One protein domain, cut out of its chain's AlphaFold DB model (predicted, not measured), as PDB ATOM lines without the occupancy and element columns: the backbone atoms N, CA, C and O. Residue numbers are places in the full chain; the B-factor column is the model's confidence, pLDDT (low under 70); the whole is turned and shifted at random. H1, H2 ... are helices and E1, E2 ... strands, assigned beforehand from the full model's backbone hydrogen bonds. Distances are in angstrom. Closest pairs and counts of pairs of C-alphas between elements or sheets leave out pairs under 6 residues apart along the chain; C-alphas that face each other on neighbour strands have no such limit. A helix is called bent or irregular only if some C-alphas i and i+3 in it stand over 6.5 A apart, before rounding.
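Overview. This is residues 6 to 66 of the 67 residues of the protein "Nodule Cysteine-Rich (NCR) secreted peptide" of Medicago truncatula (UniProt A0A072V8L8). The model is a long straight arm with a small head at one end: the single helix H1 sticks out as the arm, and the head is a short two-stranded hairpin, E1 and E2, folded up together with a long stretch that has no named element. Residues 6 to 28 stand free, of which 6 to 26 belong to H1, and this arm makes most of the length. The printed part has 61 residues, with one named helix followed by two named strands in the order H1, E1, E2; the strands form one antiparallel sheet of order E1 - E2. The class is mixed, helices and strands, with 29 residues, under half of those printed, in named elements. The whole is extended, with a radius of gyration of the C-alphas of 17.8 A and spans of 59 by 23 by 16 A, a rod in outline.

Arrangement. The printed part begins with H1, residues 6 to 26. In its backbone 14 of 17 O i to N i+4 pairs are within hydrogen-bond range. A long link of 25 residues, 27 to 51, joins H1 to E1, residues 52 to 55. A tight link of 5 residues then joins E1 to E2, residues 61 to 64, and the two strands form a hairpin. E1 and E2 are antiparallel neighbours, with an angle of 145 degrees between their N-to-C directions. The C-alphas of Val 53 and Cys 63 face each other at 4.7 A. N 52 and O 64 are 2.8 A apart, and N 62 and O 54 are also 2.8 A apart, both pairs within hydrogen-bond range. H1 and E2 are apart, with no C-alpha of the one within 8 A of the other.

Along the chain. H1 begins at Ser 6, with its C-alpha at (-1.735, -57.395, 70.375), and ends at Arg 26, with its C-alpha at (-12.401, -52.282, 99.216), a length of 31.2 A. It is neither bent nor irregular, but only just: C-alphas 8 and 11 are 6.2 A apart. E1 runs from Lys 52 to Cys 55 over 10.2 A. E2 runs from Cys 61 to Ile 64 over 9.7 A and ends with C-alpha 64 at (-21.403, -55.258, 111.559).

Size, cuts and confidence. The two C-alphas farthest apart are those of Ser 6 and Tyr 39, at 59.5 A. Without the stretch that stands free, the body has 38 residues, spans 25 by 17 by 16 A and has a radius of gyration of 9.3 A. The printed part has no cut. Mean pLDDT of the printed part is 73.7; it is under 70 at residues 6 to 10, 20 to 33 and 66.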
ATOM      1  N   SER A   6      -0.760 -56.619  69.589       52.75
ATOM      2  CA  SER A   6      -1.735 -57.395  70.375       52.75
ATOM      3  C   SER A   6      -1.156 -58.049  71.641       52.75
ATOM      4  O   SER A   6      -1.887 -58.277  72.607       52.75
ATOM      5  N   ARG A   7       0.154 -58.340  71.678       54.88
ATOM      6  CA  ARG A   7       0.782 -59.007  72.835       54.88
ATOM      7  C   ARG A   7       0.922 -58.099  74.055       54.88
ATOM      8  O   ARG A   7       0.979 -58.616  75.163       54.88
ATOM      9  N   PHE A   8       0.932 -56.782  73.860       55.84
ATOM     10  CA  PHE A   8       1.134 -55.815  74.941       55.84
ATOM     11  C   PHE A   8      -0.168 -55.406  75.647       55.84
ATOM     12  O   PHE A   8      -0.160 -55.114  76.837       55.84
ATOM     13  N   PHE A   9      -1.308 -55.450  74.951       60.50
ATOM     14  CA  PHE A   9      -2.601 -55.065  75.537       60.50
ATOM     15  C   PHE A   9      -3.175 -56.109  76.501       60.50
ATOM     16  O   PHE A   9      -3.870 -55.750  77.445       60.50
ATOM     17  N   LYS A  10      -2.860 -57.397  76.307       67.06
ATOM     18  CA  LYS A  10      -3.315 -58.475  77.201       67.06
ATOM     19  C   LYS A  10      -2.847 -58.315  78.655       67.06
ATOM     20  O   LYS A  10      -3.710 -58.355  79.529       67.06
ATOM     21  N   PRO A  11      -1.547 -58.124  78.956       73.81
ATOM     22  CA  PRO A  11      -1.109 -57.962  80.341       73.81
ATOM     23  C   PRO A  11      -1.653 -56.677  80.973       73.81
ATOM     24  O   PRO A  11      -2.039 -56.699  82.136       73.81
ATOM     25  N   LEU A  12      -1.762 -55.588  80.202       76.00
ATOM     26  CA  LEU A  12      -2.324 -54.324  80.682       76.00
ATOM     27  C   LEU A  12      -3.800 -54.479  81.080       76.00
ATOM     28  O   LEU A  12      -4.200 -54.033  82.150       76.00
ATOM     29  N   TYR A  13      -4.594 -55.162  80.251       79.25
ATOM     30  CA  TYR A  13      -6.002 -55.434  80.538       79.25
ATOM     31  C   TYR A  13      -6.172 -56.296  81.792       79.25
ATOM     32  O   TYR A  13      -6.987 -55.979  82.651       79.25
ATOM     33  N   VAL A  14      -5.362 -57.348  81.941       80.12
ATOM     34  CA  VAL A  14      -5.381 -58.200  83.139       80.12
ATOM     35  C   VAL A  14      -5.002 -57.391  84.382       80.12
ATOM     36  O   VAL A  14      -5.705 -57.468  85.382       80.12
ATOM     37  N   MET A  15      -3.962 -56.557  84.313       79.62
ATOM     38  CA  MET A  15      -3.555 -55.689  85.421       79.62
ATOM     39  C   MET A  15      -4.672 -54.717  85.829       79.62
ATOM     40  O   MET A  15      -4.962 -54.599  87.016       79.62
ATOM     41  N   ILE A  16      -5.335 -54.073  84.863       81.00
ATOM     42  CA  ILE A  16      -6.474 -53.178  85.122       81.00
ATOM     43  C   ILE A  16      -7.617 -53.947  85.790       81.00
ATOM     44  O   ILE A  16      -8.138 -53.486  86.796       81.00
ATOM     45  N   VAL A  17      -7.961 -55.140  85.298       80.69
ATOM     46  CA  VAL A  17      -9.014 -55.979  85.895       80.69
ATOM     47  C   VAL A  17      -8.661 -56.396  87.325       80.69
ATOM     48  O   VAL A  17      -9.519 -56.328  88.199       80.69
ATOM     49  N   PHE A  18      -7.409 -56.773  87.600       76.19
ATOM     50  CA  PHE A  18      -6.954 -57.099  88.957       76.19
ATOM     51  C   PHE A  18      -7.024 -55.894  89.896       76.19
ATOM     52  O   PHE A  18      -7.475 -56.030  91.029       76.19
ATOM     53  N   ILE A  19      -6.616 -54.719  89.416       74.25
ATOM     54  CA  ILE A  19      -6.707 -53.466  90.161       74.25
ATOM     55  C   ILE A  19      -8.179 -53.142  90.457       74.25
ATOM     56  O   ILE A  19      -8.532 -52.914  91.612       74.25
ATOM     57  N   SER A  20      -9.054 -53.195  89.452       67.19
ATOM     58  CA  SER A  20     -10.492 -52.965  89.618       67.19
ATOM     59  C   SER A  20     -11.130 -53.964  90.583       67.19
ATOM     60  O   SER A  20     -11.896 -53.547  91.440       67.19
ATOM     61  N   LEU A  21     -10.792 -55.255  90.511       64.31
ATOM     62  CA  LEU A  21     -11.266 -56.258  91.471       64.31
ATOM     63  C   LEU A  21     -10.776 -55.960  92.894       64.31
ATOM     64  O   LEU A  21     -11.544 -56.087  93.842       64.31
ATOM     65  N   PHE A  22      -9.525 -55.526  93.054       60.97
ATOM     66  CA  PHE A  22      -8.974 -55.169  94.361       60.97
ATOM     67  C   PHE A  22      -9.665 -53.940  94.969       60.97
ATOM     68  O   PHE A  22      -9.932 -53.918  96.169       60.97
ATOM     69  N   PHE A  23      -9.997 -52.941  94.146       57.22
ATOM     70  CA  PHE A  23     -10.735 -51.755  94.580       57.22
ATOM     71  C   PHE A  23     -12.223 -52.049  94.839       57.22
ATOM     72  O   PHE A  23     -12.728 -51.672  95.888       57.22
ATOM     73  N   VAL A  24     -12.895 -52.852  94.005       53.22
ATOM     74  CA  VAL A  24     -14.295 -53.270  94.237       53.22
ATOM     75  C   VAL A  24     -14.462 -54.041  95.556       53.22
ATOM     76  O   VAL A  24     -15.487 -53.904  96.219       53.22
ATOM     77  N   VAL A  25     -13.456 -54.805  95.994       51.28
ATOM     78  CA  VAL A  25     -13.476 -55.479  97.309       51.28
ATOM     79  C   VAL A  25     -13.224 -54.499  98.469       51.28
ATOM     80  O   VAL A  25     -13.637 -54.763  99.598       51.28
ATOM     81  N   ARG A  26     -12.588 -53.348  98.216       46.09
ATOM     82  CA  ARG A  26     -12.401 -52.282  99.216       46.09
ATOM     83  C   ARG A  26     -13.648 -51.405  99.380       46.09
ATOM     84  O   ARG A  26     -13.858 -50.873 100.466       46.09
ATOM     85  N   ASP A  27     -14.499 -51.323  98.360       42.19
ATOM     86  CA  ASP A  27     -15.688 -50.459  98.324       42.19
ATOM     87  C   ASP A  27     -16.986 -51.127  98.834       42.19
ATOM     88  O   ASP A  27     -18.082 -50.814  98.375       42.19
ATOM     89  N   VAL A  28     -16.906 -52.004  99.845       46.16
ATOM     90  CA  VAL A  28     -18.092 -52.420 100.643       46.16
ATOM     91  C   VAL A  28     -18.097 -51.761 102.028       46.16
ATOM     92  O   VAL A  28     -18.635 -52.279 103.005       46.16
ATOM     93  N   LYS A  29     -17.511 -50.563 102.121       47.47
ATOM     94  CA  LYS A  29     -17.839 -49.585 103.162       47.47
ATOM     95  C   LYS A  29     -17.562 -48.167 102.665       47.47
ATOM     96  O   LYS A  29     -16.707 -47.456 103.175       47.47
ATOM     97  N   ALA A  30     -18.331 -47.746 101.663       37.59
ATOM     98  CA  ALA A  30     -18.531 -46.330 101.382       37.59
ATOM     99  C   ALA A  30     -19.421 -45.721 102.481       37.59
ATOM    100  O   ALA A  30     -20.601 -45.448 102.286       37.59
ATOM    101  N   GLY A  31     -18.859 -45.563 103.671       46.22
ATOM    102  CA  GLY A  31     -19.323 -44.603 104.659       46.22
ATOM    103  C   GLY A  31     -18.112 -43.758 105.000       46.22
ATOM    104  O   GLY A  31     -17.021 -44.314 105.131       46.22
ATOM    105  N   LEU A  32     -18.270 -42.434 105.099       53.09
ATOM    106  CA  LEU A  32     -17.244 -41.589 105.712       53.09
ATOM    107  C   LEU A  32     -16.676 -42.317 106.938       53.09
ATOM    108  O   LEU A  32     -17.446 -42.874 107.723       53.09
ATOM    109  N   ALA A  33     -15.352 -42.323 107.091       63.28
ATOM    110  CA  ALA A  33     -14.723 -42.790 108.318       63.28
ATOM    111  C   ALA A  33     -15.262 -41.931 109.471       63.28
ATOM    112  O   ALA A  33     -14.839 -40.793 109.666       63.28
ATOM    113  N   HIS A  34     -16.270 -42.444 110.173       78.38
ATOM    114  CA  HIS A  34     -16.824 -41.796 111.346       78.38
ATOM    115  C   HIS A  34     -15.980 -42.213 112.531       78.38
ATOM    116  O   HIS A  34     -15.898 -43.400 112.847       78.38
ATOM    117  N   PHE A  35     -15.341 -41.230 113.152       84.25
ATOM    118  CA  PHE A  35     -14.567 -41.457 114.356       84.25
ATOM    119  C   PHE A  35     -15.478 -41.499 115.583       84.25
ATOM    120  O   PHE A  35     -16.478 -40.776 115.646       84.25
ATOM    121  N   CYS A  36     -15.124 -42.333 116.551       87.44
ATOM    122  CA  CYS A  36     -15.853 -42.508 117.800       87.44
ATOM    123  C   CYS A  36     -14.908 -42.600 118.990       87.44
ATOM    124  O   CYS A  36     -13.809 -43.133 118.886       87.44
ATOM    125  N   ASN A  37     -15.362 -42.105 120.134       87.25
ATOM    126  CA  ASN A  37     -14.668 -42.235 121.410       87.25
ATOM    127  C   ASN A  37     -15.699 -42.313 122.550       87.25
ATOM    128  O   ASN A  37     -16.906 -42.307 122.302       87.25
ATOM    129  N   GLU A  38     -15.241 -42.378 123.802       85.00
ATOM    130  CA  GLU A  38     -16.133 -42.451 124.972       85.00
ATOM    131  C   GLU A  38     -17.093 -41.253 125.093       85.00
ATOM    132  O   GLU A  38     -18.191 -41.399 125.625       85.00
ATOM    133  N   TYR A  39     -16.709 -40.082 124.581       87.56
ATOM    134  CA  TYR A  39     -17.502 -38.850 124.658       87.56
ATOM    135  C   TYR A  39     -18.385 -38.621 123.424       87.56
ATOM    136  O   TYR A  39     -19.354 -37.865 123.486       87.56
ATOM    137  N   ASN A  40     -18.055 -39.258 122.304       87.19
ATOM    138  CA  ASN A  40     -18.706 -39.124 121.012       87.19
ATOM    139  C   ASN A  40     -18.959 -40.525 120.438       87.19
ATOM    140  O   ASN A  40     -18.138 -41.041 119.667       87.19
ATOM    141  N   PRO A  41     -20.066 -41.171 120.841       86.25
ATOM    142  CA  PRO A  41     -20.414 -42.487 120.339       86.25
ATOM    143  C   PRO A  41     -20.768 -42.430 118.850       86.25
ATOM    144  O   PRO A  41     -21.138 -41.388 118.304       86.25
ATOM    145  N   CYS A  42     -20.682 -43.578 118.183       86.69
ATOM    146  CA  CYS A  42     -21.089 -43.671 116.790       86.69
ATOM    147  C   CYS A  42     -22.588 -43.358 116.620       86.69
ATOM    148  O   CYS A  42     -23.396 -43.848 117.412       86.69
ATOM    149  N   PRO A  43     -22.987 -42.633 115.560       84.56
ATOM    150  CA  PRO A  43     -24.396 -42.398 115.263       84.56
ATOM    151  C   PRO A  43     -25.127 -43.718 114.991       84.56
ATOM    152  O   PRO A  43     -24.668 -44.528 114.187       84.56
ATOM    153  N   GLU A  44     -26.296 -43.924 115.595       79.38
ATOM    154  CA  GLU A  44     -27.073 -45.160 115.397       79.38
ATOM    155  C   GLU A  44     -27.597 -45.304 113.957       79.38
ATOM    156  O   GLU A  44     -27.708 -46.410 113.437       79.38
ATOM    157  N   HIS A  45     -27.847 -44.182 113.274       79.94
ATOM    158  CA  HIS A  45     -28.331 -44.137 111.888       79.94
ATOM    159  C   HIS A  45     -27.221 -44.239 110.835       79.94
ATOM    160  O   HIS A  45     -27.477 -44.045 109.649       79.94
ATOM    161  N   LEU A  46     -25.977 -44.495 111.254       81.38
ATOM    162  CA  LEU A  46     -24.846 -44.590 110.333       81.38
ATOM    163  C   LEU A  46     -24.955 -45.805 109.401       81.38
ATOM    164  O   LEU A  46     -24.455 -45.789 108.278       81.38
ATOM    165  N   CYS A  47     -25.581 -46.874 109.887       82.06
ATOM    166  CA  CYS A  47     -25.654 -48.150 109.199       82.06
ATOM    167  C   CYS A  47     -27.077 -48.451 108.726       82.06
ATOM    168  O   CYS A  47     -28.053 -47.863 109.190       82.06
ATOM    169  N   MET A  48     -27.193 -49.403 107.797       82.75
ATOM    170  CA  MET A  48     -28.493 -49.938 107.394       82.75
ATOM    171  C   MET A  48     -29.219 -50.574 108.596       82.75
ATOM    172  O   MET A  48     -28.542 -51.066 109.499       82.75
ATOM    173  N   PRO A  49     -30.567 -50.631 108.596       77.88
ATOM    174  CA  PRO A  49     -31.358 -51.109 109.739       77.88
ATOM    175  C   PRO A  49     -30.988 -52.516 110.232       77.88
ATOM    176  O   PRO A  49     -31.091 -52.804 111.417       77.88
ATOM    177  N   ASP A  50     -30.505 -53.375 109.331       81.19
ATOM    178  CA  ASP A  50     -30.116 -54.758 109.637       81.19
ATOM    179  C   ASP A  50     -28.662 -54.890 110.134       81.19
ATOM    180  O   ASP A  50     -28.090 -55.986 110.153       81.19
ATOM    181  N   MET A  51     -28.012 -53.777 110.472       82.44
ATOM    182  CA  MET A  51     -26.619 -53.735 110.910       82.44
ATOM    183  C   MET A  51     -26.497 -53.036 112.258       82.44
ATOM    184  O   MET A  51     -27.140 -52.026 112.526       82.44
ATOM    185  N   LYS A  52     -25.594 -53.542 113.096       83.56
ATOM    186  CA  LYS A  52     -25.214 -52.903 114.351       83.56
ATOM    187  C   LYS A  52     -23.993 -52.017 114.131       83.56
ATOM    188  O   LYS A  52     -23.020 -52.438 113.505       83.56
ATOM    189  N   VAL A  53     -24.033 -50.807 114.672       87.25
ATOM    190  CA  VAL A  53     -22.883 -49.901 114.715       87.25
ATOM    191  C   VAL A  53     -22.013 -50.268 115.921       87.25
ATOM    192  O   VAL A  53     -22.524 -50.439 117.029       87.25
ATOM    193  N   VAL A  54     -20.704 -50.392 115.723       86.81
ATOM    194  CA  VAL A  54     -19.720 -50.612 116.794       86.81
ATOM    195  C   VAL A  54     -18.532 -49.676 116.631       86.81
ATOM    196  O   VAL A  54     -18.065 -49.451 115.516       86.81
ATOM    197  N   CYS A  55     -18.041 -49.153 117.754       87.56
ATOM    198  CA  CYS A  55     -16.789 -48.409 117.811       87.56
ATOM    199  C   CYS A  55     -15.623 -49.386 117.990       87.56
ATOM    200  O   CYS A  55     -15.657 -50.224 118.894       87.56
ATOM    201  N   THR A  56     -14.620 -49.325 117.116       85.31
ATOM    202  CA  THR A  56     -13.415 -50.155 117.234       85.31
ATOM    203  C   THR A  56     -12.382 -49.523 118.161       85.31
ATOM    204  O   THR A  56     -12.459 -48.345 118.498       85.31
ATOM    205  N   ALA A  57     -11.360 -50.301 118.527       84.31
ATOM    206  CA  ALA A  57     -10.201 -49.798 119.265       84.31
ATOM    207  C   ALA A  57      -9.385 -48.744 118.488       84.31
ATOM    208  O   ALA A  57      -8.597 -48.025 119.087       84.31
ATOM    209  N   GLU A  58      -9.575 -48.643 117.170       85.56
ATOM    210  CA  GLU A  58      -8.954 -47.622 116.314       85.56
ATOM    211  C   GLU A  58      -9.810 -46.346 116.227       85.56
ATOM    212  O   GLU A  58      -9.652 -45.561 115.296       85.56
ATOM    213  N   GLU A  59     -10.753 -46.166 117.162       88.19
ATOM    214  CA  GLU A  59     -11.681 -45.031 117.202       88.19
ATOM    215  C   GLU A  59     -12.512 -44.896 115.919       88.19
ATOM    216  O   GLU A  59     -12.886 -43.798 115.521       88.19
ATOM    217  N   LEU A  60     -12.813 -46.014 115.252       86.31
ATOM    218  CA  LEU A  60     -13.520 -46.048 113.973       86.31
ATOM    219  C   LEU A  60     -14.875 -46.747 114.103       86.31
ATOM    220  O   LEU A  60     -14.984 -47.857 114.627       86.31
ATOM    221  N   CYS A  61     -15.917 -46.123 113.563       86.19
ATOM    222  CA  CYS A  61     -17.253 -46.700 113.498       86.19
ATOM    223  C   CYS A  61     -17.349 -47.740 112.380       86.19
ATOM    224  O   CYS A  61     -17.171 -47.441 111.197       86.19
ATOM    225  N   LEU A  62     -17.713 -48.968 112.743       84.81
ATOM    226  CA  LEU A  62     -17.967 -50.053 111.807       84.81
ATOM    227  C   LEU A  62     -19.405 -50.564 111.934       84.81
ATOM    228  O   LEU A  62     -19.870 -50.918 113.008       84.81
ATOM    229  N   CYS A  63     -20.076 -50.705 110.793       85.56
ATOM    230  CA  CYS A  63     -21.283 -51.520 110.658       85.56
ATOM    231  C   CYS A  63     -20.926 -53.010 110.643       85.56
ATOM    232  O   CYS A  63     -20.153 -53.436 109.777       85.56
ATOM    233  N   ILE A  64     -21.479 -53.794 111.560       84.19
ATOM    234  CA  ILE A  64     -21.403 -55.258 111.559       84.19
ATOM    235  C   ILE A  64     -22.806 -55.831 111.360       84.19
ATOM    236  O   ILE A  64     -23.774 -55.345 111.942       84.19
ATOM    237  N   LYS A  65     -22.931 -56.866 110.529       82.25
ATOM    238  CA  LYS A  65     -24.182 -57.615 110.395       82.25
ATOM    239  C   LYS A  65     -24.178 -58.734 111.433       82.25
ATOM    240  O   LYS A  65     -23.247 -59.535 111.445       82.25
ATOM    241  N   LEU A  66     -25.180 -58.766 112.309       68.94
ATOM    242  CA  LEU A  66     -25.403 -59.905 113.198       68.94
ATOM    243  C   LEU A  66     -26.041 -61.011 112.344       68.94
ATOM    244  O   LEU A  66     -27.100 -60.792 111.759       68.94
TER     245      LEU A  66